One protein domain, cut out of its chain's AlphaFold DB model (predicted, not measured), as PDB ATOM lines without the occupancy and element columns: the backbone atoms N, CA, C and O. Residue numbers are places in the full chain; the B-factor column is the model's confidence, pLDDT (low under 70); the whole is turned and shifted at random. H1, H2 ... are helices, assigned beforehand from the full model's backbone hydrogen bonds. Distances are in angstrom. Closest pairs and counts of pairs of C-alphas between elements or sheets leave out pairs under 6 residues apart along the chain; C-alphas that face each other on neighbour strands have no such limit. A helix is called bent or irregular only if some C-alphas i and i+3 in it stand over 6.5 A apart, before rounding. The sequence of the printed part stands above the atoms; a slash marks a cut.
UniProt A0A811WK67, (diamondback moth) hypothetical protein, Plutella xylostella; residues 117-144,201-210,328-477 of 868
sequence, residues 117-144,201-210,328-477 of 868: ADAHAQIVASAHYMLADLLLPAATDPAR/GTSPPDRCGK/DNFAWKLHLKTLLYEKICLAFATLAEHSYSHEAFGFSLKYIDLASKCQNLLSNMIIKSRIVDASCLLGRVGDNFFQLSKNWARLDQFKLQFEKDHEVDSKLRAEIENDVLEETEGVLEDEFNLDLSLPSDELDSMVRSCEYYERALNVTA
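This is residues 117 to 144, 201 to 210 and 328 to 477 of the 868 residues of the protein "(diamondback moth) hypothetical protein" of Plutella xylostella (UniProt A0A811WK67). Four helices, H3, H4, H5 and H8, lie side by side in a row, each against the next, with the short H2 and helix H1 packed on the side of H3 away from H4. H6 and H7 cover one face of this row, packing on different parts of H4, and the link of residues 440 to 457 leads from H7 to H8. The printed part has 188 residues with eight named helices, H1 to H8 in order along the chain, and no named strand; its class is all helix. It is compact, with a radius of gyration of the C-alphas of 17.2 A, and the C-alphas span 55 by 40 by 28 A.

H1, residues 121 to 135, begins with C-alpha 121 at (-54.517, 0.709, 42.741) and is 21.2 A long. H2 is residues 204 to 210. H3, residues 328 to 357, is the longest helix at 43.7 A, with C-alpha 328 at (-43.973, -1.230, 52.508). H4, residues 361 to 380, is 28.6 A long, and H5, residues 390 to 406, is 24.4 A. H6, residues 408 to 419, is irregular: C-alphas 409 and 412 are 7.9 A apart. H7 is residues 423 to 439, 24.6 A long. H8, residues 458 to 475, is 26.6 A long and ends with C-alpha 475 at (-29.936, -28.886, 32.487).

H3, H4 and H5 form an up and down bundle, each running against the one before. H4 is the hub, touching four helices. H3 and H4 form a helical hairpin at a shallow tilt of 24 degrees, their closest C-alphas being those of Ala 352 and Ser 364, 4.2 A apart. H4 and H5 are also a hairpin, at 18 degrees, closest at Phe 361 and Asn 400 with C-alphas 5.8 A apart. H4 touches H7 at a shallow tilt of 29 degrees, the same way, with the closest C-alphas, Leu 377 and Val 436, 5.6 A apart. With residues 361 to 366 alone H4 touches H6 at a steep tilt of 44 degrees; C-alphas 362 and 418 are closest, 4.3 A. H5 and H8 touch, opposite ways at 15 degrees, a shallow tilt, with the closest C-alphas, Gly 398 and Ser 465, 4.1 A apart. H3 touches H1 with residues 336 to 343 alone, closest at C-alphas 129 and 340, 6.2 A, and H2 with residues 347 to 354 alone, closest at C-alphas 208 and 347, 5.2 A. H6 and H7 are apart. Every O i to N i+4 pair is within hydrogen-bond range in H1, H2, H3, H4, H5 and H7; in H6 it is 6 of 8 and in H8 13 of 14.

The two C-alphas farthest apart, those of Ala 119 and Leu 459, are 56.6 A apart. Residues 145 to 200 are not printed, with 16.1 A between C-alphas 144 and 201, and neither are residues 211 to 327, with 29.6 A between C-alphas 210 and 328. Of the links that are printed whole, H7 to H8 is long, with 18 residues. The mean pLDDT of the printed part is 86.0; residues 117 to 119, 201 to 202, 328 and 440 to 447 are under 70.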
ATOM      1  N   ALA A 117     -59.770   2.716  39.731       62.56
ATOM      2  CA  ALA A 117     -58.439   2.121  39.553       62.56
ATOM      3  C   ALA A 117     -57.279   3.068  39.918       62.56
ATOM      4  O   ALA A 117     -56.288   2.621  40.487       62.56
ATOM      5  N   ASP A 118     -57.430   4.373  39.672       62.28
ATOM      6  CA  ASP A 118     -56.387   5.370  39.963       62.28
ATOM      7  C   ASP A 118     -56.240   5.677  41.460       62.28
ATOM      8  O   ASP A 118     -55.170   6.075  41.904       62.28
ATOM      9  N   ALA A 119     -57.316   5.516  42.240       63.16
ATOM     10  CA  ALA A 119     -57.338   5.850  43.666       63.16
ATOM     11  C   ALA A 119     -57.116   4.625  44.567       63.16
ATOM     12  O   ALA A 119     -56.649   4.768  45.686       63.16
ATOM     13  N   HIS A 120     -57.435   3.418  44.082       72.69
ATOM     14  CA  HIS A 120     -57.363   2.164  44.853       72.69
ATOM     15  C   HIS A 120     -56.525   1.101  44.149       72.69
ATOM     16  O   HIS A 120     -56.861  -0.086  44.163       72.69
ATOM     17  N   ALA A 121     -55.427   1.533  43.533       76.38
ATOM     18  CA  ALA A 121     -54.517   0.709  42.741       76.38
ATOM     19  C   ALA A 121     -54.125  -0.606  43.442       76.38
ATOM     20  O   ALA A 121     -54.157  -1.676  42.835       76.38
ATOM     21  N   GLN A 122     -53.850  -0.550  44.751       75.69
ATOM     22  CA  GLN A 122     -53.435  -1.717  45.530       75.69
ATOM     23  C   GLN A 122     -54.536  -2.783  45.672       75.69
ATOM     24  O   GLN A 122     -54.297  -3.985  45.516       75.69
ATOM     25  N   ILE A 123     -55.769  -2.347  45.942       75.88
ATOM     26  CA  ILE A 123     -56.928  -3.236  46.115       75.88
ATOM     27  C   ILE A 123     -57.349  -3.807  44.759       75.88
ATOM     28  O   ILE A 123     -57.652  -4.991  44.649       75.88
ATOM     29  N   VAL A 124     -57.317  -2.986  43.709       79.38
ATOM     30  CA  VAL A 124     -57.671  -3.411  42.352       79.38
ATOM     31  C   VAL A 124     -56.664  -4.430  41.809       79.38
ATOM     32  O   VAL A 124     -57.073  -5.473  41.300       79.38
ATOM     33  N   ALA A 125     -55.358  -4.195  41.977       81.94
ATOM     34  CA  ALA A 125     -54.325  -5.135  41.541       81.94
ATOM     35  C   ALA A 125     -54.413  -6.477  42.289       81.94
ATOM     36  O   ALA A 125     -54.368  -7.544  41.671       81.94
ATOM     37  N   SER A 126     -54.603  -6.443  43.612       80.88
ATOM     38  CA  SER A 126     -54.739  -7.661  44.426       80.88
ATOM     39  C   SER A 126     -56.030  -8.431  44.130       80.88
ATOM     40  O   SER A 126     -55.998  -9.660  44.046       80.88
ATOM     41  N   ALA A 127     -57.149  -7.743  43.885       81.31
ATOM     42  CA  ALA A 127     -58.393  -8.370  43.439       81.31
ATOM     43  C   ALA A 127     -58.227  -9.071  42.082       81.31
ATOM     44  O   ALA A 127     -58.685 -10.201  41.906       81.31
ATOM     45  N   HIS A 128     -57.522  -8.442  41.136       86.81
ATOM     46  CA  HIS A 128     -57.215  -9.047  39.843       86.81
ATOM     47  C   HIS A 128     -56.290 -10.264  39.944       86.81
ATOM     48  O   HIS A 128     -56.550 -11.266  39.276       86.81
ATOM     49  N   TYR A 129     -55.282 -10.234  40.820       86.44
ATOM     50  CA  TYR A 129     -54.474 -11.418  41.117       86.44
ATOM     51  C   TYR A 129     -55.327 -12.565  41.679       86.44
ATOM     52  O   TYR A 129     -55.219 -13.698  41.214       86.44
ATOM     53  N   MET A 130     -56.215 -12.288  42.639       81.44
ATOM     54  CA  MET A 130     -57.077 -13.321  43.230       81.44
ATOM     55  C   MET A 130     -58.059 -13.917  42.218       81.44
ATOM     56  O   MET A 130     -58.294 -15.122  42.248       81.44
ATOM     57  N   LEU A 131     -58.589 -13.111  41.290       83.00
ATOM     58  CA  LEU A 131     -59.392 -13.613  40.169       83.00
ATOM     59  C   LEU A 131     -58.572 -14.519  39.241       83.00
ATOM     60  O   LEU A 131     -59.057 -15.575  38.838       83.00
ATOM     61  N   ALA A 132     -57.329 -14.145  38.926       85.62
ATOM     62  CA  ALA A 132     -56.441 -14.975  38.115       85.62
ATOM     63  C   ALA A 132     -56.077 -16.298  38.822       85.62
ATOM     64  O   ALA A 132     -56.108 -17.351  38.190       85.62
ATOM     65  N   ASP A 133     -55.802 -16.268  40.130       83.31
ATOM     66  CA  ASP A 133     -55.509 -17.454  40.953       83.31
ATOM     67  C   ASP A 133     -56.726 -18.381  41.108       83.31
ATOM     68  O   ASP A 133     -56.576 -19.599  41.134       83.31
ATOM     69  N   LEU A 134     -57.940 -17.824  41.151       82.94
ATOM     70  CA  LEU A 134     -59.182 -18.599  41.159       82.94
ATOM     71  C   LEU A 134     -59.399 -19.354  39.839       82.94
ATOM     72  O   LEU A 134     -59.850 -20.498  39.840       82.94
ATOM     73  N   LEU A 135     -59.095 -18.704  38.712       83.44
ATOM     74  CA  LEU A 135     -59.220 -19.289  37.374       83.44
ATOM     75  C   LEU A 135     -58.125 -20.327  37.101       83.44
ATOM     76  O   LEU A 135     -58.402 -21.362  36.493       83.44
ATOM     77  N   LEU A 136     -56.902 -20.047  37.562       84.94
ATOM     78  CA  LEU A 136     -55.732 -20.904  37.416       84.94
ATOM     79  C   LEU A 136     -54.962 -21.010  38.749       84.94
ATOM     80  O   LEU A 136     -54.045 -20.217  39.022       84.94
ATOM     81  N   PRO A 137     -55.309 -22.004  39.587       83.56
ATOM     82  CA  PRO A 137     -54.646 -22.230  40.868       83.56
ATOM     83  C   PRO A 137     -53.147 -22.491  40.710       83.56
ATOM     84  O   PRO A 137     -52.714 -23.108  39.739       83.56
ATOM     85  N   ALA A 138     -52.339 -22.064  41.685       77.81
ATOM     86  CA  ALA A 138     -50.875 -22.203  41.619       77.81
ATOM     87  C   ALA A 138     -50.393 -23.666  41.575       77.81
ATOM     88  O   ALA A 138     -49.317 -23.938  41.064       77.81
ATOM     89  N   ALA A 139     -51.203 -24.603  42.077       76.00
ATOM     90  CA  ALA A 139     -50.910 -26.036  42.069       76.00
ATOM     91  C   ALA A 139     -51.289 -26.745  40.750       76.00
ATOM     92  O   ALA A 139     -51.247 -27.972  40.687       76.00
ATOM     93  N   THR A 140     -51.710 -26.004  39.717       80.38
ATOM     94  CA  THR A 140     -52.111 -26.598  38.435       80.38
ATOM     95  C   THR A 140     -50.901 -27.204  37.731       80.38
ATOM     96  O   THR A 140     -49.921 -26.507  37.486       80.38
ATOM     97  N   ASP A 141     -50.983 -28.483  37.362       82.00
ATOM     98  CA  ASP A 141     -50.014 -29.120  36.467       82.00
ATOM     99  C   ASP A 141     -50.305 -28.691  35.014       82.00
ATOM    100  O   ASP A 141     -51.377 -29.035  34.501       82.00
ATOM    101  N   PRO A 142     -49.385 -27.983  34.325       83.12
ATOM    102  CA  PRO A 142     -49.585 -27.552  32.940       83.12
ATOM    103  C   PRO A 142     -49.905 -28.698  31.976       83.12
ATOM    104  O   PRO A 142     -50.662 -28.506  31.026       83.12
ATOM    105  N   ALA A 143     -49.366 -29.899  32.216       77.88
ATOM    106  CA  ALA A 143     -49.593 -31.054  31.349       77.88
ATOM    107  C   ALA A 143     -50.949 -31.734  31.596       77.88
ATOM    108  O   ALA A 143     -51.440 -32.479  30.742       77.88
ATOM    109  N   ARG A 144     -51.550 -31.520  32.772       77.25
ATOM    110  CA  ARG A 144     -52.844 -32.092  33.171       77.25
ATOM    111  C   ARG A 144     -53.637 -31.091  34.012       77.25
ATOM    112  O   ARG A 144     -53.845 -31.332  35.204       77.25
ATOM    113  N   GLY A 201     -65.748 -21.237  32.946       60.38
ATOM    114  CA  GLY A 201     -65.274 -21.946  31.762       60.38
ATOM    115  C   GLY A 201     -64.837 -23.365  32.119       60.38
ATOM    116  O   GLY A 201     -64.435 -23.639  33.251       60.38
ATOM    117  N   THR A 202     -64.947 -24.286  31.169       69.44
ATOM    118  CA  THR A 202     -64.501 -25.683  31.328       69.44
ATOM    119  C   THR A 202     -63.239 -25.971  30.521       69.44
ATOM    120  O   THR A 202     -62.474 -26.861  30.882       69.44
ATOM    121  N   SER A 203     -62.981 -25.197  29.461       83.25
ATOM    122  CA  SER A 203     -61.817 -25.394  28.605       83.25
ATOM    123  C   SER A 203     -60.565 -24.692  29.172       83.25
ATOM    124  O   SER A 203     -60.662 -23.567  29.685       83.25
ATOM    125  N   PRO A 204     -59.372 -25.312  29.074       85.81
ATOM    126  CA  PRO A 204     -58.119 -24.659  29.448       85.81
ATOM    127  C   PRO A 204     -57.846 -23.333  28.716       85.81
ATOM    128  O   PRO A 204     -57.422 -22.394  29.393       85.81
ATOM    129  N   PRO A 205     -58.124 -23.186  27.401       89.06
ATOM    130  CA  PRO A 205     -57.957 -21.913  26.700       89.06
ATOM    131  C   PRO A 205     -58.803 -20.779  27.272       89.06
ATOM    132  O   PRO A 205     -58.289 -19.677  27.460       89.06
ATOM    133  N   ASP A 206     -60.068 -21.044  27.611       87.75
ATOM    134  CA  ASP A 206     -60.960 -20.013  28.148       87.75
ATOM    135  C   ASP A 206     -60.517 -19.564  29.544       87.75
ATOM    136  O   ASP A 206     -60.480 -18.365  29.834       87.75
ATOM    137  N   ARG A 207     -60.139 -20.517  30.411       88.19
ATOM    138  CA  ARG A 207     -59.651 -20.217  31.767       88.19
ATOM    139  C   ARG A 207     -58.327 -19.472  31.747       88.19
ATOM    140  O   ARG A 207     -58.212 -18.441  32.407       88.19
ATOM    141  N   CYS A 208     -57.353 -19.954  30.975       91.00
ATOM    142  CA  CYS A 208     -56.047 -19.308  30.865       91.00
ATOM    143  C   CYS A 208     -56.174 -17.928  30.211       91.00
ATOM    144  O   CYS A 208     -55.588 -16.974  30.708       91.00
ATOM    145  N   GLY A 209     -56.998 -17.781  29.168       90.50
ATOM    146  CA  GLY A 209     -57.257 -16.490  28.529       90.50
ATOM    147  C   GLY A 209     -57.863 -15.462  29.489       90.50
ATOM    148  O   GLY A 209     -57.378 -14.333  29.574       90.50
ATOM    149  N   LYS A 210     -58.875 -15.853  30.277       90.00
ATOM    150  CA  LYS A 210     -59.461 -14.992  31.321       90.00
ATOM    151  C   LYS A 210     -58.455 -14.682  32.438       90.00
ATOM    152  O   LYS A 210     -58.381 -13.539  32.888       90.00
ATOM    153  N   ASP A 328     -42.946  -0.188  52.670       62.50
ATOM    154  CA  ASP A 328     -43.973  -1.230  52.508       62.50
ATOM    155  C   ASP A 328     -44.571  -1.226  51.091       62.50
ATOM    156  O   ASP A 328     -44.931  -2.277  50.565       62.50
ATOM    157  N   ASN A 329     -44.646  -0.059  50.436       71.62
ATOM    158  CA  ASN A 329     -45.265   0.070  49.112       71.62
ATOM    159  C   ASN A 329     -44.394  -0.517  47.995       71.62
ATOM    160  O   ASN A 329     -44.928  -1.151  47.080       71.62
ATOM    161  N   PHE A 330     -43.070  -0.332  48.060       75.00
ATOM    162  CA  PHE A 330     -42.141  -0.885  47.072       75.00
ATOM    163  C   PHE A 330     -42.051  -2.412  47.192       75.00
ATOM    164  O   PHE A 330     -42.263  -3.116  46.203       75.00
ATOM    165  N   ALA A 331     -41.845  -2.929  48.411       73.31
ATOM    166  CA  ALA A 331     -41.811  -4.367  48.680       73.31
ATOM    167  C   ALA A 331     -43.130  -5.057  48.289       73.31
ATOM    168  O   ALA A 331     -43.121  -6.100  47.631       73.31
ATOM    169  N   TRP A 332     -44.273  -4.453  48.632       81.56
ATOM    170  CA  TRP A 332     -45.595  -4.961  48.261       81.56
ATOM    171  C   TRP A 332     -45.807  -4.971  46.744       81.56
ATOM    172  O   TRP A 332     -46.269  -5.974  46.193       81.56
ATOM    173  N   LYS A 333     -45.445  -3.878  46.054       83.00
ATOM    174  CA  LYS A 333     -45.595  -3.768  44.597       83.00
ATOM    175  C   LYS A 333     -44.760  -4.824  43.890       83.00
ATOM    176  O   LYS A 333     -45.275  -5.501  43.006       83.00
ATOM    177  N   LEU A 334     -43.506  -4.985  44.303       81.38
ATOM    178  CA  LEU A 334     -42.602  -6.000  43.779       81.38
ATOM    179  C   LEU A 334     -43.154  -7.413  44.013       81.38
ATOM    180  O   LEU A 334     -43.252  -8.188  43.069       81.38
ATOM    181  N   HIS A 335     -43.594  -7.724  45.235       82.62
ATOM    182  CA  HIS A 335     -44.162  -9.031  45.562       82.62
ATOM    183  C   HIS A 335     -45.405  -9.358  44.725       82.62
ATOM    184  O   HIS A 335     -45.502 -10.442  44.150       82.62
ATOM    185  N   LEU A 336     -46.355  -8.421  44.612       84.62
ATOM    186  CA  LEU A 336     -47.561  -8.646  43.818       84.62
ATOM    187  C   LEU A 336     -47.247  -8.753  42.318       84.62
ATOM    188  O   LEU A 336     -47.864  -9.562  41.626       84.62
ATOM    189  N   LYS A 337     -46.269  -7.985  41.824       88.75
ATOM    190  CA  LYS A 337     -45.760  -8.078  40.450       88.75
ATOM    191  C   LYS A 337     -45.177  -9.468  40.172       88.75
ATOM    192  O   LYS A 337     -45.567 -10.088  39.186       88.75
ATOM    193  N   THR A 338     -44.346 -10.005  41.072       87.75
ATOM    194  CA  THR A 338     -43.832 -11.384  40.985       87.75
ATOM    195  C   THR A 338     -44.979 -12.393  40.921       87.75
ATOM    196  O   THR A 338     -45.027 -13.197  39.998       87.75
ATOM    197  N   LEU A 339     -45.960 -12.307  41.827       86.94
ATOM    198  CA  LEU A 339     -47.115 -13.214  41.843       86.94
ATOM    199  C   LEU A 339     -47.954 -13.161  40.552       86.94
ATOM    200  O   LEU A 339     -48.443 -14.191  40.086       86.94
ATOM    201  N   LEU A 340     -48.138 -11.979  39.959       90.50
ATOM    202  CA  LEU A 340     -48.831 -11.830  38.675       90.50
ATOM    203  C   LEU A 340     -48.042 -12.491  37.538       90.50
ATOM    204  O   LEU A 340     -48.636 -13.208  36.730       90.50
ATOM    205  N   TYR A 341     -46.719 -12.323  37.504       93.31
ATOM    206  CA  TYR A 341     -45.863 -12.989  36.523       93.31
ATOM    207  C   TYR A 341     -45.802 -14.507  36.706       93.31
ATOM    208  O   TYR A 341     -45.847 -15.230  35.712       93.31
ATOM    209  N   GLU A 342     -45.818 -15.017  37.940       91.00
ATOM    210  CA  GLU A 342     -45.953 -16.460  38.194       91.00
ATOM    211  C   GLU A 342     -47.216 -17.023  37.527       91.00
ATOM    212  O   GLU A 342     -47.188 -18.085  36.899       91.00
ATOM    213  N   LYS A 343     -48.329 -16.280  37.610       91.25
ATOM    214  CA  LYS A 343     -49.598 -16.658  36.973       91.25
ATOM    215  C   LYS A 343     -49.554 -16.579  35.459       91.25
ATOM    216  O   LYS A 343     -50.083 -17.475  34.804       91.25
ATOM    217  N   ILE A 344     -48.925 -15.546  34.910       94.25
ATOM    218  CA  ILE A 344     -48.751 -15.391  33.462       94.25
ATOM    219  C   ILE A 344     -47.913 -16.547  32.902       94.25
ATOM    220  O   ILE A 344     -48.334 -17.197  31.944       94.25
ATOM    221  N   CYS A 345     -46.783 -16.863  33.540       93.88
ATOM    222  CA  CYS A 345     -45.916 -17.974  33.153       93.88
ATOM    223  C   CYS A 345     -46.670 -19.315  33.186       93.88
ATOM    224  O   CYS A 345     -46.667 -20.054  32.198       93.88
ATOM    225  N   LEU A 346     -47.395 -19.595  34.277       92.38
ATOM    226  CA  LEU A 346     -48.189 -20.818  34.422       92.38
ATOM    227  C   LEU A 346     -49.291 -20.934  33.355       92.38
ATOM    228  O   LEU A 346     -49.517 -22.015  32.802       92.38
ATOM    229  N   ALA A 347     -49.974 -19.830  33.046       93.69
ATOM    230  CA  ALA A 347     -51.024 -19.796  32.034       93.69
ATOM    231  C   ALA A 347     -50.469 -20.071  30.632       93.69
ATOM    232  O   ALA A 347     -51.029 -20.902  29.914       93.69
ATOM    233  N   PHE A 348     -49.348 -19.449  30.251       95.31
ATOM    234  CA  PHE A 348     -48.708 -19.723  28.963       95.31
ATOM    235  C   PHE A 348     -48.173 -21.156  28.867       95.31
ATOM    236  O   PHE A 348     -48.394 -21.811  27.848       95.31
ATOM    237  N   ALA A 349     -47.573 -21.697  29.931       94.06
ATOM    238  CA  ALA A 349     -47.149 -23.098  29.962       94.06
ATOM    239  C   ALA A 349     -48.334 -24.067  29.768       94.06
ATOM    240  O   ALA A 349     -48.244 -25.028  29.003       94.06
ATOM    241  N   THR A 350     -49.477 -23.782  30.397       92.88
ATOM    242  CA  THR A 350     -50.701 -24.592  30.264       92.88
ATOM    243  C   THR A 350     -51.298 -24.491  28.853       92.88
ATOM    244  O   THR A 350     -51.714 -25.494  28.268       92.88
ATOM    245  N   LEU A 351     -51.311 -23.289  28.265       94.31
ATOM    246  CA  LEU A 351     -51.753 -23.069  26.883       94.31
ATOM    247  C   LEU A 351     -50.849 -23.772  25.864       94.31
ATOM    248  O   LEU A 351     -51.354 -24.291  24.864       94.31
ATOM    249  N   ALA A 352     -49.538 -23.819  26.109       94.69
ATOM    250  CA  ALA A 352     -48.590 -24.531  25.262       94.69
ATOM    251  C   ALA A 352     -48.887 -26.038  25.219       94.69
ATOM    252  O   ALA A 352     -49.054 -26.598  24.136       94.69
ATOM    253  N   GLU A 353     -49.033 -26.678  26.382       92.62
ATOM    254  CA  GLU A 353     -49.351 -28.110  26.499       92.62
ATOM    255  C   GLU A 353     -50.712 -28.460  25.878       92.62
ATOM    256  O   GLU A 353     -50.855 -29.455  25.153       92.62
ATOM    257  N   HIS A 354     -51.713 -27.601  26.091       93.75
ATOM    258  CA  HIS A 354     -53.016 -27.742  25.452       93.75
ATOM    259  C   HIS A 354     -52.908 -27.652  23.923       93.75
ATOM    260  O   HIS A 354     -53.471 -28.489  23.216       93.75
ATOM    261  N   SER A 355     -52.177 -26.661  23.406       94.00
ATOM    262  CA  SER A 355     -52.005 -26.445  21.963       94.00
ATOM    263  C   SER A 355     -51.249 -27.598  21.302       94.00
ATOM    264  O   SER A 355     -51.657 -28.061  20.239       94.00
ATOM    265  N   TYR A 356     -50.210 -28.122  21.959       94.69
ATOM    266  CA  TYR A 356     -49.479 -29.304  21.500       94.69
ATOM    267  C   TYR A 356     -50.396 -30.531  21.387       94.69
ATOM    268  O   TYR A 356     -50.409 -31.210  20.361       94.69
ATOM    269  N   SER A 357     -51.224 -30.774  22.408       93.75
ATOM    270  CA  SER A 357     -52.164 -31.907  22.444       93.75
ATOM    271  C   SER A 357     -53.249 -31.843  21.359       93.75
ATOM    272  O   SER A 357     -53.816 -32.874  21.005       93.75
ATOM    273  N   HIS A 358     -53.525 -30.651  20.819       93.06
ATOM    274  CA  HIS A 358     -54.492 -30.406  19.743       93.06
ATOM    275  C   HIS A 358     -53.828 -30.192  18.369       93.06
ATOM    276  O   HIS A 358     -54.461 -29.661  17.458       93.06
ATOM    277  N   GLU A 359     -52.558 -30.586  18.210       94.56
ATOM    278  CA  GLU A 359     -51.790 -30.466  16.958       94.56
ATOM    279  C   GLU A 359     -51.646 -29.018  16.438       94.56
ATOM    280  O   GLU A 359     -51.457 -28.780  15.243       94.56
ATOM    281  N   ALA A 360     -51.728 -28.026  17.329       94.50
ATOM    282  CA  ALA A 360     -51.535 -26.612  17.023       94.50
ATOM    283  C   ALA A 360     -50.109 -26.165  17.394       94.50
ATOM    284  O   ALA A 360     -49.895 -25.358  18.303       94.50
ATOM    285  N   PHE A 361     -49.118 -26.735  16.703       95.06
ATOM    286  CA  PHE A 361     -47.696 -26.592  17.046       95.06
ATOM    287  C   PHE A 361     -47.183 -25.145  16.956       95.06
ATOM    288  O   PHE A 361     -46.330 -24.751  17.747       95.06
ATOM    289  N   GLY A 362     -47.745 -24.319  16.064       94.31
ATOM    290  CA  GLY A 362     -47.389 -22.898  15.977       94.31
ATOM    291  C   GLY A 362     -47.790 -22.113  17.231       94.31
ATOM    292  O   GLY A 362     -46.977 -21.384  17.791       94.31
ATOM    293  N   PHE A 363     -49.008 -22.334  17.742       94.62
ATOM    294  CA  PHE A 363     -49.431 -21.744  19.020       94.62
ATOM    295  C   PHE A 363     -48.633 -22.302  20.196       94.62
ATOM    296  O   PHE A 363     -48.258 -21.544  21.087       94.62
ATOM    297  N   SER A 364     -48.331 -23.605  20.197       95.75
ATOM    298  CA  SER A 364     -47.507 -24.200  21.253       95.75
ATOM    299  C   SER A 364     -46.134 -23.534  21.341       95.75
ATOM    300  O   SER A 364     -45.734 -23.166  22.441       95.75
ATOM    301  N   LEU A 365     -45.436 -23.343  20.217       94.94
ATOM    302  CA  LEU A 365     -44.130 -22.674  20.189       94.94
ATOM    303  C   LEU A 365     -44.219 -21.221  20.653       94.94
ATOM    304  O   LEU A 365     -43.393 -20.783  21.449       94.94
ATOM    305  N   LYS A 366     -45.254 -20.493  20.219       93.56
ATOM    306  CA  LYS A 366     -45.494 -19.113  20.650       93.56
ATOM    307  C   LYS A 366     -45.689 -19.013  22.166       93.56
ATOM    308  O   LYS A 366     -45.117 -18.145  22.818       93.56
ATOM    309  N   TYR A 367     -46.521 -19.878  22.741       94.50
ATOM    310  CA  TYR A 367     -46.771 -19.848  24.179       94.50
ATOM    311  C   TYR A 367     -45.555 -20.310  24.986       94.50
ATOM    312  O   TYR A 367     -45.345 -19.802  26.083       94.50
ATOM    313  N   ILE A 368     -44.717 -21.199  24.440       94.69
ATOM    314  CA  ILE A 368     -43.422 -21.537  25.045       94.69
ATOM    315  C   ILE A 368     -42.485 -20.323  25.050       94.69
ATOM    316  O   ILE A 368     -41.906 -20.049  26.095       94.69
ATOM    317  N   ASP A 369     -42.388 -19.572  23.944       92.19
ATOM    318  CA  ASP A 369     -41.594 -18.332  23.856       92.19
ATOM    319  C   ASP A 369     -42.020 -17.295  24.910       92.19
ATOM    320  O   ASP A 369     -41.205 -16.716  25.629       92.19
ATOM    321  N   LEU A 370     -43.329 -17.085  25.064       92.06
ATOM    322  CA  LEU A 370     -43.853 -16.159  26.070       92.06
ATOM    323  C   LEU A 370     -43.618 -16.667  27.500       92.06
ATOM    324  O   LEU A 370     -43.245 -15.887  28.380       92.06
ATOM    325  N   ALA A 371     -43.800 -17.968  27.742       93.31
ATOM    326  CA  ALA A 371     -43.541 -18.573  29.044       93.31
ATOM    327  C   ALA A 371     -42.059 -18.474  29.432       93.31
ATOM    328  O   ALA A 371     -41.762 -18.186  30.592       93.31
ATOM    329  N   SER A 372     -41.136 -18.664  28.484       91.62
ATOM    330  CA  SER A 372     -39.699 -18.584  28.741       91.62
ATOM    331  C   SER A 372     -39.228 -17.163  29.006       91.62
ATOM    332  O   SER A 372     -38.491 -16.954  29.964       91.62
ATOM    333  N   LYS A 373     -39.709 -16.174  28.242       89.69
ATOM    334  CA  LYS A 373     -39.441 -14.749  28.514       89.69
ATOM    335  C   LYS A 373     -39.938 -14.343  29.902       89.69
ATOM    336  O   LYS A 373     -39.225 -13.685  30.652       89.69
ATOM    337  N   CYS A 374     -41.132 -14.803  30.276       91.38
ATOM    338  CA  CYS A 374     -41.681 -14.563  31.608       91.38
ATOM    339  C   CYS A 374     -40.870 -15.265  32.714       91.38
ATOM    340  O   CYS A 374     -40.662 -14.690  33.779       91.38
ATOM    341  N   GLN A 375     -40.406 -16.497  32.485       90.31
ATOM    342  CA  GLN A 375     -39.590 -17.232  33.454       90.31
ATOM    343  C   GLN A 375     -38.188 -16.623  33.606       90.31
ATOM    344  O   GLN A 375     -37.677 -16.581  34.720       90.31
ATOM    345  N   ASN A 376     -37.602 -16.103  32.526       88.19
ATOM    346  CA  ASN A 376     -36.351 -15.343  32.553       88.19
ATOM    347  C   ASN A 376     -36.488 -14.100  33.453       88.19
ATOM    348  O   ASN A 376     -35.713 -13.914  34.391       88.19
ATOM    349  N   LEU A 377     -37.560 -13.317  33.267       88.00
ATOM    350  CA  LEU A 377     -37.870 -12.185  34.148       88.00
ATOM    351  C   LEU A 377     -37.963 -12.614  35.623       88.00
ATOM    352  O   LEU A 377     -37.313 -12.023  36.482       88.00
ATOM    353  N   LEU A 378     -38.726 -13.671  35.922       87.75
ATOM    354  CA  LEU A 378     -38.892 -14.190  37.288       87.75
ATOM    355  C   LEU A 378     -37.582 -14.691  37.922       87.75
ATOM    356  O   LEU A 378     -37.434 -14.624  39.144       87.75
ATOM    357  N   SER A 379     -36.636 -15.181  37.119       86.06
ATOM    358  CA  SER A 379     -35.308 -15.607  37.579       86.06
ATOM    359  C   SER A 379     -34.391 -14.424  37.919       86.06
ATOM    360  O   SER A 379     -33.540 -14.547  38.805       86.06
ATOM    361  N   ASN A 380     -34.577 -13.287  37.237       83.06
ATOM    362  CA  ASN A 380     -33.766 -12.072  37.387       83.06
ATOM    363  C   ASN A 380     -34.348 -11.046  38.371       83.06
ATOM    364  O   ASN A 380     -33.624 -10.171  38.849       83.06
ATOM    365  N   MET A 381     -35.626 -11.174  38.732       81.88
ATOM    366  CA  MET A 381     -36.236 -10.380  39.796       81.88
ATOM    367  C   MET A 381     -35.559 -10.602  41.157       81.88
ATOM    368  O   MET A 381     -34.995 -11.656  41.451       81.88
ATOM    369  N   ILE A 382     -35.673  -9.599  42.035       75.12
ATOM    370  CA  ILE A 382     -35.166  -9.652  43.419       75.12
ATOM    371  C   ILE A 382     -35.794 -10.826  44.192       75.12
ATOM    372  O   ILE A 382     -35.096 -11.540  44.908       75.12
ATOM    373  N   ILE A 383     -37.105 -11.035  44.026       77.25
ATOM    374  CA  ILE A 383     -37.819 -12.208  44.538       77.25
ATOM    375  C   ILE A 383     -37.783 -13.266  43.438       77.25
ATOM    376  O   ILE A 383     -38.615 -13.258  42.529       77.25
ATOM    377  N   LYS A 384     -36.792 -14.154  43.510       80.94
ATOM    378  CA  LYS A 384     -36.610 -15.212  42.517       80.94
ATOM    379  C   LYS A 384     -37.719 -16.246  42.630       80.94
ATOM    380  O   LYS A 384     -37.985 -16.764  43.714       80.94
ATOM    381  N   SER A 385     -38.325 -16.588  41.499       81.88
ATOM    382  CA  SER A 385     -39.343 -17.635  41.431       81.88
ATOM    383  C   SER A 385     -39.133 -18.539  40.223       81.88
ATOM    384  O   SER A 385     -38.817 -18.081  39.126       81.88
ATOM    385  N   ARG A 386     -39.321 -19.847  40.422       84.31
ATOM    386  CA  ARG A 386     -39.228 -20.866  39.370       84.31
ATOM    387  C   ARG A 386     -40.548 -21.614  39.286       84.31
ATOM    388  O   ARG A 386     -40.853 -22.435  40.147       84.31
ATOM    389  N   ILE A 387     -41.309 -21.326  38.235       85.88
ATOM    390  CA  ILE A 387     -42.616 -21.935  37.973       85.88
ATOM    391  C   ILE A 387     -42.482 -23.105  37.009       85.88
ATOM    392  O   ILE A 387     -43.099 -24.149  37.217       85.88
ATOM    393  N   VAL A 388     -41.652 -22.954  35.976       84.81
ATOM    394  CA  VAL A 388     -41.448 -23.988  34.960       84.81
ATOM    395  C   VAL A 388     -40.002 -24.475  34.980       84.81
ATOM    396  O   VAL A 388     -39.062 -23.716  35.208       84.81
ATOM    397  N   ASP A 389     -39.817 -25.773  34.751       86.25
ATOM    398  CA  ASP A 389     -38.493 -26.354  34.573       86.25
ATOM    399  C   ASP A 389     -38.003 -26.143  33.130       86.25
ATOM    400  O   ASP A 389     -38.706 -26.507  32.181       86.25
ATOM    401  N   ALA A 390     -36.799 -25.590  32.939       87.00
ATOM    402  CA  ALA A 390     -36.268 -25.366  31.595       87.00
ATOM    403  C   ALA A 390     -36.094 -26.678  30.830       87.00
ATOM    404  O   ALA A 390     -36.315 -26.708  29.622       87.00
ATOM    405  N   SER A 391     -35.777 -27.780  31.525       88.31
ATOM    406  CA  SER A 391     -35.688 -29.100  30.893       88.31
ATOM    407  C   SER A 391     -36.990 -29.492  30.183       88.31
ATOM    408  O   SER A 391     -36.965 -30.016  29.068       88.31
ATOM    409  N   CYS A 392     -38.136 -29.174  30.793       88.00
ATOM    410  CA  CYS A 392     -39.454 -29.444  30.238       88.00
ATOM    411  C   CYS A 392     -39.768 -28.526  29.055       88.00
ATOM    412  O   CYS A 392     -40.233 -29.022  28.030       88.00
ATOM    413  N   LEU A 393     -39.482 -27.222  29.161       90.25
ATOM    414  CA  LEU A 393     -39.697 -26.276  28.058       90.25
ATOM    415  C   LEU A 393     -38.841 -26.638  26.844       90.25
ATOM    416  O   LEU A 393     -39.376 -26.808  25.752       90.25
ATOM    417  N   LEU A 394     -37.535 -26.833  27.039       92.62
ATOM    418  CA  LEU A 394     -36.594 -27.196  25.977       92.62
ATOM    419  C   LEU A 394     -36.971 -28.537  25.333       92.62
ATOM    420  O   LEU A 394     -37.031 -28.641  24.110       92.62
ATOM    421  N   GLY A 395     -37.320 -29.543  26.142       92.56
ATOM    422  CA  GLY A 395     -37.817 -30.821  25.635       92.56
ATOM    423  C   GLY A 395     -39.096 -30.669  24.804       92.56
ATOM    424  O   GLY A 395     -39.232 -31.314  23.764       92.56
ATOM    425  N   ARG A 396     -40.009 -29.775  25.203       93.38
ATOM    426  CA  ARG A 396     -41.254 -29.512  24.468       93.38
ATOM    427  C   ARG A 396     -41.036 -28.722  23.180       93.38
ATOM    428  O   ARG A 396     -41.757 -28.940  22.204       93.38
ATOM    429  N   VAL A 397     -40.045 -27.833  23.137       95.19
ATOM    430  CA  VAL A 397     -39.590 -27.207  21.885       95.19
ATOM    431  C   VAL A 397     -39.068 -28.284  20.934       95.19
ATOM    432  O   VAL A 397     -39.486 -28.330  19.775       95.19
ATOM    433  N   GLY A 398     -38.243 -29.206  21.442       94.94
ATOM    434  CA  GLY A 398     -37.776 -30.378  20.701       94.94
ATOM    435  C   GLY A 398     -38.930 -31.213  20.136       94.94
ATOM    436  O   GLY A 398     -38.934 -31.528  18.942       94.94
ATOM    437  N   ASP A 399     -39.947 -31.506  20.955       94.94
ATOM    438  CA  ASP A 399     -41.162 -32.216  20.534       94.94
ATOM    439  C   ASP A 399     -41.891 -31.466  19.396       94.94
ATOM    440  O   ASP A 399     -42.297 -32.086  18.412       94.94
ATOM    441  N   ASN A 400     -42.059 -30.142  19.506       95.56
ATOM    442  CA  ASN A 400     -42.739 -29.327  18.493       95.56
ATOM    443  C   ASN A 400     -41.985 -29.318  17.160       95.56
ATOM    444  O   ASN A 400     -42.591 -29.589  16.125       95.56
ATOM    445  N   PHE A 401     -40.671 -29.071  17.163       95.94
ATOM    446  CA  PHE A 401     -39.878 -29.098  15.930       95.94
ATOM    447  C   PHE A 401     -39.864 -30.481  15.272       95.94
ATOM    448  O   PHE A 401     -39.914 -30.587  14.043       95.94
ATOM    449  N   PHE A 402     -39.890 -31.558  16.060       95.50
ATOM    450  CA  PHE A 402     -40.050 -32.895  15.497       95.50
ATOM    451  C   PHE A 402     -41.419 -33.064  14.820       95.50
ATOM    452  O   PHE A 402     -41.488 -33.554  13.693       95.50
ATOM    453  N   GLN A 403     -42.508 -32.604  15.443       94.75
ATOM    454  CA  GLN A 403     -43.845 -32.688  14.841       94.75
ATOM    455  C   GLN A 403     -44.025 -31.785  13.613       94.75
ATOM    456  O   GLN A 403     -44.725 -32.175  12.674       94.75
ATOM    457  N   LEU A 404     -43.367 -30.622  13.575       94.06
ATOM    458  CA  LEU A 404     -43.321 -29.758  12.392       94.06
ATOM    459  C   LEU A 404     -42.668 -30.477  11.208       94.06
ATOM    460  O   LEU A 404     -43.241 -30.482  10.121       94.06
ATOM    461  N   SER A 405     -41.543 -31.171  11.429       93.62
ATOM    462  CA  SER A 405     -40.879 -31.954  10.373       93.62
ATOM    463  C   SER A 405     -41.775 -33.062   9.802       93.62
ATOM    464  O   SER A 405     -41.755 -33.333   8.605       93.62
ATOM    465  N   LYS A 406     -42.620 -33.681  10.641       90.69
ATOM    466  CA  LYS A 406     -43.559 -34.736  10.224       90.69
ATOM    467  C   LYS A 406     -44.760 -34.194   9.448       90.69
ATOM    468  O   LYS A 406     -45.325 -34.916   8.632       90.69
ATOM    469  N   ASN A 407     -45.144 -32.945   9.698       92.44
ATOM    470  CA  ASN A 407     -46.317 -32.296   9.114       92.44
ATOM    471  C   ASN A 407     -45.932 -31.096   8.238       92.44
ATOM    472  O   ASN A 407     -46.648 -30.093   8.210       92.44
ATOM    473  N   TRP A 408     -44.823 -31.199   7.505       92.06
ATOM    474  CA  TRP A 408     -44.256 -30.082   6.748       92.06
ATOM    475  C   TRP A 408     -45.211 -29.479   5.711       92.06
ATOM    476  O   TRP A 408     -45.244 -28.268   5.518       92.06
ATOM    477  N   ALA A 409     -46.085 -30.299   5.120       92.50
ATOM    478  CA  ALA A 409     -47.125 -29.841   4.193       92.50
ATOM    479  C   ALA A 409     -48.105 -28.816   4.808       92.50
ATOM    480  O   ALA A 409     -48.788 -28.105   4.079       92.50
ATOM    481  N   ARG A 410     -48.192 -28.739   6.144       91.75
ATOM    482  CA  ARG A 410     -49.037 -27.795   6.892       91.75
ATOM    483  C   ARG A 410     -48.229 -26.642   7.505       91.75
ATOM    484  O   ARG A 410     -48.762 -25.922   8.345       91.75
ATOM    485  N   LEU A 411     -46.969 -26.440   7.107       90.75
ATOM    486  CA  LEU A 411     -46.092 -25.427   7.705       90.75
ATOM    487  C   LEU A 411     -46.685 -24.016   7.655       90.75
ATOM    488  O   LEU A 411     -46.605 -23.304   8.650       90.75
ATOM    489  N   ASP A 412     -47.319 -23.622   6.553       91.88
ATOM    490  CA  ASP A 412     -47.914 -22.284   6.429       91.88
ATOM    491  C   ASP A 412     -49.052 -22.062   7.435       91.88
ATOM    492  O   ASP A 412     -49.203 -20.972   7.986       91.88
ATOM    493  N   GLN A 413     -49.798 -23.123   7.767       92.94
ATOM    494  CA  GLN A 413     -50.783 -23.085   8.846       92.94
ATOM    495  C   GLN A 413     -50.099 -22.836  10.199       92.94
ATOM    496  O   GLN A 413     -50.591 -22.036  10.993       92.94
ATOM    497  N   PHE A 414     -48.976 -23.505  10.473       93.44
ATOM    498  CA  PHE A 414     -48.236 -23.336  11.727       93.44
ATOM    499  C   PHE A 414     -47.527 -21.978  11.814       93.44
ATOM    500  O   PHE A 414     -47.511 -21.388  12.892       93.44
ATOM    501  N   LYS A 415     -47.025 -21.443  10.694       92.31
ATOM    502  CA  LYS A 415     -46.494 -20.075  10.590       92.31
ATOM    503  C   LYS A 415     -47.552 -19.051  10.975       92.31
ATOM    504  O   LYS A 415     -47.339 -18.274  11.899       92.31
ATOM    505  N   LEU A 416     -48.736 -19.144  10.365       93.69
ATOM    506  CA  LEU A 416     -49.849 -18.255  10.691       93.69
ATOM    507  C   LEU A 416     -50.250 -18.357  12.170       93.69
ATOM    508  O   LEU A 416     -50.565 -17.348  12.789       93.69
ATOM    509  N   GLN A 417     -50.240 -19.558  12.757       92.88
ATOM    510  CA  GLN A 417     -50.512 -19.735  14.190       92.88
ATOM    511  C   GLN A 417     -49.450 -19.074  15.078       92.88
ATOM    512  O   GLN A 417     -49.805 -18.455  16.077       92.88
ATOM    513  N   PHE A 418     -48.168 -19.208  14.729       92.38
ATOM    514  CA  PHE A 418     -47.058 -18.626  15.485       92.38
ATOM    515  C   PHE A 418     -47.076 -17.091  15.432       92.38
ATOM    516  O   PHE A 418     -46.897 -16.434  16.454       92.38
ATOM    517  N   GLU A 419     -47.371 -16.529  14.258       91.12
ATOM    518  CA  GLU A 419     -47.453 -15.082  14.026       91.12
ATOM    519  C   GLU A 419     -48.757 -14.458  14.540       91.12
ATOM    520  O   GLU A 419     -48.830 -13.248  14.764       91.12
ATOM    521  N   LYS A 420     -49.814 -15.258  14.738       90.81
ATOM    522  CA  LYS A 420     -51.102 -14.741  15.198       90.81
ATOM    523  C   LYS A 420     -50.985 -14.213  16.621       90.81
ATOM    524  O   LYS A 420     -50.914 -14.971  17.595       90.81
ATOM    525  N   ASP A 421     -51.107 -12.901  16.744       83.25
ATOM    526  CA  ASP A 421     -51.118 -12.200  18.016       83.25
ATOM    527  C   ASP A 421     -52.531 -11.880  18.510       83.25
ATOM    528  O   ASP A 421     -53.326 -11.232  17.830       83.25
ATOM    529  N   HIS A 422     -52.850 -12.352  19.719       87.94
ATOM    530  CA  HIS A 422     -54.031 -11.900  20.445       87.94
ATOM    531  C   HIS A 422     -53.680 -10.620  21.206       87.94
ATOM    532  O   HIS A 422     -52.577 -10.488  21.729       87.94
ATOM    533  N   GLU A 423     -54.638  -9.702  21.327       89.12
ATOM    534  CA  GLU A 423     -54.427  -8.384  21.945       89.12
ATOM    535  C   GLU A 423     -53.822  -8.464  23.361       89.12
ATOM    536  O   GLU A 423     -52.964  -7.662  23.726       89.12
ATOM    537  N   VAL A 424     -54.252  -9.451  24.153       90.56
ATOM    538  CA  VAL A 424     -53.747  -9.693  25.515       90.56
ATOM    539  C   VAL A 424     -52.299 -10.184  25.485       90.56
ATOM    540  O   VAL A 424     -51.491  -9.693  26.269       90.56
ATOM    541  N   ASP A 425     -51.961 -11.093  24.564       91.69
ATOM    542  CA  ASP A 425     -50.606 -11.634  24.402       91.69
ATOM    543  C   ASP A 425     -49.619 -10.510  24.052       91.69
ATOM    544  O   ASP A 425     -48.558 -10.415  24.663       91.69
ATOM    545  N   SER A 426     -49.978  -9.631  23.106       90.62
ATOM    546  CA  SER A 426     -49.117  -8.518  22.679       90.62
ATOM    547  C   SER A 426     -48.884  -7.502  23.796       90.62
ATOM    548  O   SER A 426     -47.763  -7.031  23.970       90.62
ATOM    549  N   LYS A 427     -49.926  -7.182  24.576       93.12
ATOM    550  CA  LYS A 427     -49.807  -6.275  25.726       93.12
ATOM    551  C   LYS A 427     -48.933  -6.877  26.824       93.12
ATOM    552  O   LYS A 427     -48.042  -6.204  27.318       93.12
ATOM    553  N   LEU A 428     -49.145  -8.150  27.163       93.12
ATOM    554  CA  LEU A 428     -48.313  -8.851  28.144       93.12
ATOM    555  C   LEU A 428     -46.859  -8.977  27.688       93.12
ATOM    556  O   LEU A 428     -45.963  -8.808  28.506       93.12
ATOM    557  N   ARG A 429     -46.614  -9.232  26.397       90.75
ATOM    558  CA  ARG A 429     -45.259  -9.253  25.835       90.75
ATOM    559  C   ARG A 429     -44.551  -7.915  26.054       90.75
ATOM    560  O   ARG A 429     -43.426  -7.919  26.533       90.75
ATOM    561  N   ALA A 430     -45.224  -6.800  25.766       90.31
ATOM    562  CA  ALA A 430     -44.663  -5.467  25.978       90.31
ATOM    563  C   ALA A 430     -44.351  -5.189  27.461       90.31
ATOM    564  O   ALA A 430     -43.295  -4.643  27.763       90.31
ATOM    565  N   GLU A 431     -45.226  -5.600  28.387       90.94
ATOM    566  CA  GLU A 431     -44.968  -5.469  29.833       90.94
ATOM    567  C   GLU A 431     -43.761  -6.306  30.286       90.94
ATOM    568  O   GLU A 431     -42.887  -5.799  30.986       90.94
ATOM    569  N   ILE A 432     -43.662  -7.561  29.829       89.81
ATOM    570  CA  ILE A 432     -42.515  -8.431  30.131       89.81
ATOM    571  C   ILE A 432     -41.221  -7.810  29.594       89.81
ATOM    572  O   ILE A 432     -40.234  -7.755  30.316       89.81
ATOM    573  N   GLU A 433     -41.208  -7.336  28.347       87.88
ATOM    574  CA  GLU A 433     -40.020  -6.733  27.725       87.88
ATOM    575  C   GLU A 433     -39.569  -5.455  28.448       87.88
ATOM    576  O   GLU A 433     -38.372  -5.287  28.695       87.88
ATOM    577  N   ASN A 434     -40.509  -4.593  28.848       87.44
ATOM    578  CA  ASN A 434     -40.210  -3.399  29.641       87.44
ATOM    579  C   ASN A 434     -39.580  -3.768  30.990       87.44
ATOM    580  O   ASN A 434     -38.552  -3.211  31.368       87.44
ATOM    581  N   ASP A 435     -40.162  -4.737  31.695       85.50
ATOM    582  CA  ASP A 435     -39.693  -5.142  33.018       85.50
ATOM    583  C   ASP A 435     -38.371  -5.913  32.980       85.50
ATOM    584  O   ASP A 435     -37.549  -5.772  33.882       85.50
ATOM    585  N   VAL A 436     -38.124  -6.690  31.924       83.12
ATOM    586  CA  VAL A 436     -36.815  -7.310  31.682       83.12
ATOM    587  C   VAL A 436     -35.756  -6.225  31.494       83.12
ATOM    588  O   VAL A 436     -34.685  -6.320  32.092       83.12
ATOM    589  N   LEU A 437     -36.041  -5.169  30.725       79.00
ATOM    590  CA  LEU A 437     -35.104  -4.059  30.535       79.00
ATOM    591  C   LEU A 437     -34.810  -3.311  31.848       79.00
ATOM    592  O   LEU A 437     -33.679  -2.878  32.058       79.00
ATOM    593  N   GLU A 438     -35.804  -3.170  32.729       76.00
ATOM    594  CA  GLU A 438     -35.629  -2.540  34.045       76.00
ATOM    595  C   GLU A 438     -34.840  -3.413  35.038       76.00
ATOM    596  O   GLU A 438     -34.057  -2.886  35.830       76.00
ATOM    597  N   GLU A 439     -35.045  -4.734  35.035       71.75
ATOM    598  CA  GLU A 439     -34.484  -5.626  36.057       71.75
ATOM    599  C   GLU A 439     -33.090  -6.183  35.708       71.75
ATOM    600  O   GLU A 439     -32.332  -6.512  36.627       71.75
ATOM    601  N   THR A 440     -32.727  -6.265  34.422       64.06
ATOM    602  CA  THR A 440     -31.513  -6.964  33.958       64.06
ATOM    603  C   THR A 440     -30.282  -6.044  33.928       64.06
ATOM    604  O   THR A 440     -29.979  -5.397  32.929       64.06
ATOM    605  N   GLU A 441     -29.515  -6.014  35.020       53.41
ATOM    606  CA  GLU A 441     -28.186  -5.385  35.070       53.41
ATOM    607  C   GLU A 441     -27.105  -6.376  34.594       53.41
ATOM    608  O   GLU A 441     -26.451  -7.050  35.388       53.41
ATOM    609  N   GLY A 442     -26.917  -6.469  33.274       52.59
ATOM    610  CA  GLY A 442     -25.841  -7.244  32.641       52.59
ATOM    611  C   GLY A 442     -26.307  -8.459  31.828       52.59
ATOM    612  O   GLY A 442     -27.361  -9.035  32.069       52.59
ATOM    613  N   VAL A 443     -25.506  -8.845  30.830       45.25
ATOM    614  CA  VAL A 443     -25.780  -9.985  29.938       45.25
ATOM    615  C   VAL A 443     -25.427 -11.282  30.667       45.25
ATOM    616  O   VAL A 443     -24.305 -11.773  30.564       45.25
ATOM    617  N   LEU A 444     -26.359 -11.825  31.445       49.72
ATOM    618  CA  LEU A 444     -26.273 -13.216  31.880       49.72
ATOM    619  C   LEU A 444     -26.897 -14.091  30.788       49.72
ATOM    620  O   LEU A 444     -28.031 -13.859  30.371       49.72
ATOM    621  N   GLU A 445     -26.140 -15.073  30.294       52.38
ATOM    622  CA  GLU A 445     -26.671 -16.143  29.445       52.38
ATOM    623  C   GLU A 445     -27.676 -16.955  30.268       52.38
ATOM    624  O   GLU A 445     -27.303 -17.851  31.025       52.38
ATOM    625  N   ASP A 446     -28.952 -16.585  30.179       62.38
ATOM    626  CA  ASP A 446     -30.011 -17.260  30.919       62.38
ATOM    627  C   ASP A 446     -30.446 -18.553  30.209       62.38
ATOM    628  O   ASP A 446     -30.643 -18.599  28.991       62.38
ATOM    629  N   GLU A 447     -30.654 -19.599  31.006       68.00
ATOM    630  CA  GLU A 447     -31.142 -20.934  30.641       68.00
ATOM    631  C   GLU A 447     -32.468 -20.874  29.855       68.00
ATOM    632  O   GLU A 447     -32.771 -21.750  29.041       68.00
ATOM    633  N   PHE A 448     -33.234 -19.801  30.075       70.19
ATOM    634  CA  PHE A 448     -34.536 -19.527  29.471       70.19
ATOM    635  C   PHE A 448     -34.485 -18.609  28.241       70.19
ATOM    636  O   PHE A 448     -35.538 -18.288  27.686       70.19
ATOM    637  N   ASN A 449     -33.299 -18.192  27.782       72.12
ATOM    638  CA  ASN A 449     -33.182 -17.440  26.537       72.12
ATOM    639  C   ASN A 449     -33.400 -18.372  25.328       72.12
ATOM    640  O   ASN A 449     -32.575 -19.226  24.973       72.12
ATOM    641  N   LEU A 450     -34.580 -18.236  24.733       78.19
ATOM    642  CA  LEU A 450     -35.104 -19.064  23.660       78.19
ATOM    643  C   LEU A 450     -35.244 -18.187  22.414       78.19
ATOM    644  O   LEU A 450     -36.224 -17.468  22.268       78.19
ATOM    645  N   ASP A 451     -34.264 -18.247  21.510       72.12
ATOM    646  CA  ASP A 451     -34.392 -17.638  20.181       72.12
ATOM    647  C   ASP A 451     -35.179 -18.586  19.262       72.12
ATOM    648  O   ASP A 451     -34.629 -19.425  18.537       72.12
ATOM    649  N   LEU A 452     -36.505 -18.542  19.396       83.62
ATOM    650  CA  LEU A 452     -37.418 -19.399  18.649       83.62
ATOM    651  C   LEU A 452     -37.729 -18.788  17.284       83.62
ATOM    652  O   LEU A 452     -38.666 -18.009  17.122       83.62
ATOM    653  N   SER A 453     -36.975 -19.219  16.275       85.12
ATOM    654  CA  SER A 453     -37.311 -19.016  14.865       85.12
ATOM    655  C   SER A 453     -37.888 -20.289  14.244       85.12
ATOM    656  O   SER A 453     -37.513 -21.412  14.599       85.12
ATOM    657  N   LEU A 454     -38.819 -20.116  13.301       85.12
ATOM    658  CA  LEU A 454     -39.369 -21.234  12.540       85.12
ATOM    659  C   LEU A 454     -38.310 -21.797  11.571       85.12
ATOM    660  O   LEU A 454     -37.525 -21.028  11.014       85.12
ATOM    661  N   PRO A 455     -38.277 -23.127  11.372       89.12
ATOM    662  CA  PRO A 455     -37.263 -23.792  10.560       89.12
ATOM    663  C   PRO A 455     -37.408 -23.469   9.069       89.12
ATOM    664  O   PRO A 455     -38.516 -23.213   8.582       89.12
ATOM    665  N   SER A 456     -36.295 -23.519   8.334       88.62
ATOM    666  CA  SER A 456     -36.274 -23.253   6.887       88.62
ATOM    667  C   SER A 456     -36.722 -24.448   6.046       88.62
ATOM    668  O   SER A 456     -37.392 -24.269   5.030       88.62
ATOM    669  N   ASP A 457     -36.363 -25.661   6.467       90.62
ATOM    670  CA  ASP A 457     -36.705 -26.915   5.798       90.62
ATOM    671  C   ASP A 457     -36.988 -28.050   6.811       90.62
ATOM    672  O   ASP A 457     -36.807 -27.901   8.025       90.62
ATOM    673  N   GLU A 458     -37.476 -29.193   6.311       91.50
ATOM    674  CA  GLU A 458     -37.786 -30.377   7.129       91.50
ATOM    675  C   GLU A 458     -36.580 -30.869   7.938       91.50
ATOM    676  O   GLU A 458     -36.734 -31.339   9.068       91.50
ATOM    677  N   LEU A 459     -35.390 -30.794   7.342       92.00
ATOM    678  CA  LEU A 459     -34.155 -31.321   7.901       92.00
ATOM    679  C   LEU A 459     -33.650 -30.415   9.027       92.00
ATOM    680  O   LEU A 459     -33.339 -30.915  10.105       92.00
ATOM    681  N   ASP A 460     -33.647 -29.101   8.808       92.19
ATOM    682  CA  ASP A 460     -33.379 -28.052   9.794       92.19
ATOM    683  C   ASP A 460     -34.319 -28.196  10.996       92.19
ATOM    684  O   ASP A 460     -33.871 -28.213  12.139       92.19
ATOM    685  N   SER A 461     -35.611 -28.449  10.758       93.62
ATOM    686  CA  SER A 461     -36.572 -28.729  11.832       93.62
ATOM    687  C   SER A 461     -36.165 -29.940  12.688       93.62
ATOM    688  O   SER A 461     -36.257 -29.900  13.914       93.62
ATOM    689  N   MET A 462     -35.689 -31.029  12.078       94.38
ATOM    690  CA  MET A 462     -35.228 -32.208  12.826       94.38
ATOM    691  C   MET A 462     -33.900 -31.968  13.554       94.38
ATOM    692  O   MET A 462     -33.737 -32.438  14.678       94.38
ATOM    693  N   VAL A 463     -32.966 -31.234  12.945       95.00
ATOM    694  CA  VAL A 463     -31.676 -30.883  13.562       95.00
ATOM    695  C   VAL A 463     -31.902 -30.009  14.793       95.00
ATOM    696  O   VAL A 463     -31.444 -30.368  15.877       95.00
ATOM    697  N   ARG A 464     -32.717 -28.953  14.675       94.06
ATOM    698  CA  ARG A 464     -33.113 -28.110  15.814       94.06
ATOM    699  C   ARG A 464     -33.790 -28.923  16.911       94.06
ATOM    700  O   ARG A 464     -33.529 -28.708  18.089       94.06
ATOM    701  N   SER A 465     -34.635 -29.892  16.553       95.50
ATOM    702  CA  SER A 465     -35.241 -30.793  17.540       95.50
ATOM    703  C   SER A 465     -34.181 -31.522  18.378       95.50
ATOM    704  O   SER A 465     -34.267 -31.511  19.608       95.50
ATOM    705  N   CYS A 466     -33.146 -32.085  17.740       95.38
ATOM    706  CA  CYS A 466     -32.016 -32.706  18.438       95.38
ATOM    707  C   CYS A 466     -31.273 -31.711  19.342       95.38
ATOM    708  O   CYS A 466     -31.057 -32.018  20.513       95.38
ATOM    709  N   GLU A 467     -30.944 -30.519  18.835       93.62
ATOM    710  CA  GLU A 467     -30.247 -29.472  19.599       93.62
ATOM    711  C   GLU A 467     -31.017 -29.086  20.869       93.62
ATOM    712  O   GLU A 467     -30.440 -28.965  21.950       93.62
ATOM    713  N   TYR A 468     -32.342 -28.943  20.775       93.75
ATOM    714  CA  TYR A 468     -33.184 -28.606  21.921       93.75
ATOM    715  C   TYR A 468     -33.276 -29.733  22.954       93.75
ATOM    716  O   TYR A 468     -33.268 -29.457  24.156       93.75
ATOM    717  N   TYR A 469     -33.291 -30.999  22.531       95.25
ATOM    718  CA  TYR A 469     -33.179 -32.117  23.471       95.25
ATOM    719  C   TYR A 469     -31.800 -32.190  24.132       95.25
ATOM    720  O   TYR A 469     -31.719 -32.484  25.322       95.25
ATOM    721  N   GLU A 470     -30.721 -31.913  23.402       93.88
ATOM    722  CA  GLU A 470     -29.363 -31.870  23.960       93.88
ATOM    723  C   GLU A 470     -29.218 -30.730  24.977       93.88
ATOM    724  O   GLU A 470     -28.743 -30.957  26.093       93.88
ATOM    725  N   ARG A 471     -29.747 -29.539  24.667       91.94
ATOM    726  CA  ARG A 471     -29.875 -28.431  25.629       91.94
ATOM    727  C   ARG A 471     -30.681 -28.848  26.859       91.94
ATOM    728  O   ARG A 471     -30.234 -28.614  27.978       91.94
ATOM    729  N   ALA A 472     -31.826 -29.511  26.677       91.75
ATOM    730  CA  ALA A 472     -32.641 -29.999  27.791       91.75
ATOM    731  C   ALA A 472     -31.868 -30.992  28.677       91.75
ATOM    732  O   ALA A 472     -31.939 -30.924  29.906       91.75
ATOM    733  N   LEU A 473     -31.097 -31.900  28.074       92.56
ATOM    734  CA  LEU A 473     -30.284 -32.890  28.786       92.56
ATOM    735  C   LEU A 473     -29.162 -32.259  29.614       92.56
ATOM    736  O   LEU A 473     -28.846 -32.796  30.677       92.56
ATOM    737  N   ASN A 474     -28.592 -31.140  29.164       90.69
ATOM    738  CA  ASN A 474     -27.541 -30.430  29.897       90.69
ATOM    739  C   ASN A 474     -28.047 -29.836  31.217       90.69
ATOM    740  O   ASN A 474     -27.299 -29.793  32.190       90.69
ATOM    741  N   VAL A 475     -29.322 -29.446  31.273       88.19
ATOM    742  CA  VAL A 475     -29.936 -28.886  32.487       88.19
ATOM    743  C   VAL A 475     -30.633 -29.954  33.347       88.19
ATOM    744  O   VAL A 475     -30.806 -29.811  34.557       88.19
ATOM    745  N   THR A 476     -31.040 -31.074  32.750       89.00
ATOM    746  CA  THR A 476     -31.781 -32.116  33.473       89.00
ATOM    747  C   THR A 476     -30.901 -32.830  34.503       89.00
ATOM    748  O   THR A 476     -29.801 -33.284  34.192       89.00
ATOM    749  N   ALA A 477     -31.416 -33.045  35.716       84.81
ATOM    750  CA  ALA A 477     -30.754 -33.881  36.721       84.81
ATOM    751  C   ALA A 477     -30.623 -35.348  36.259       84.81
ATOM    752  O   ALA A 477     -31.547 -35.911  35.670       84.81
TER     753      ALA A 477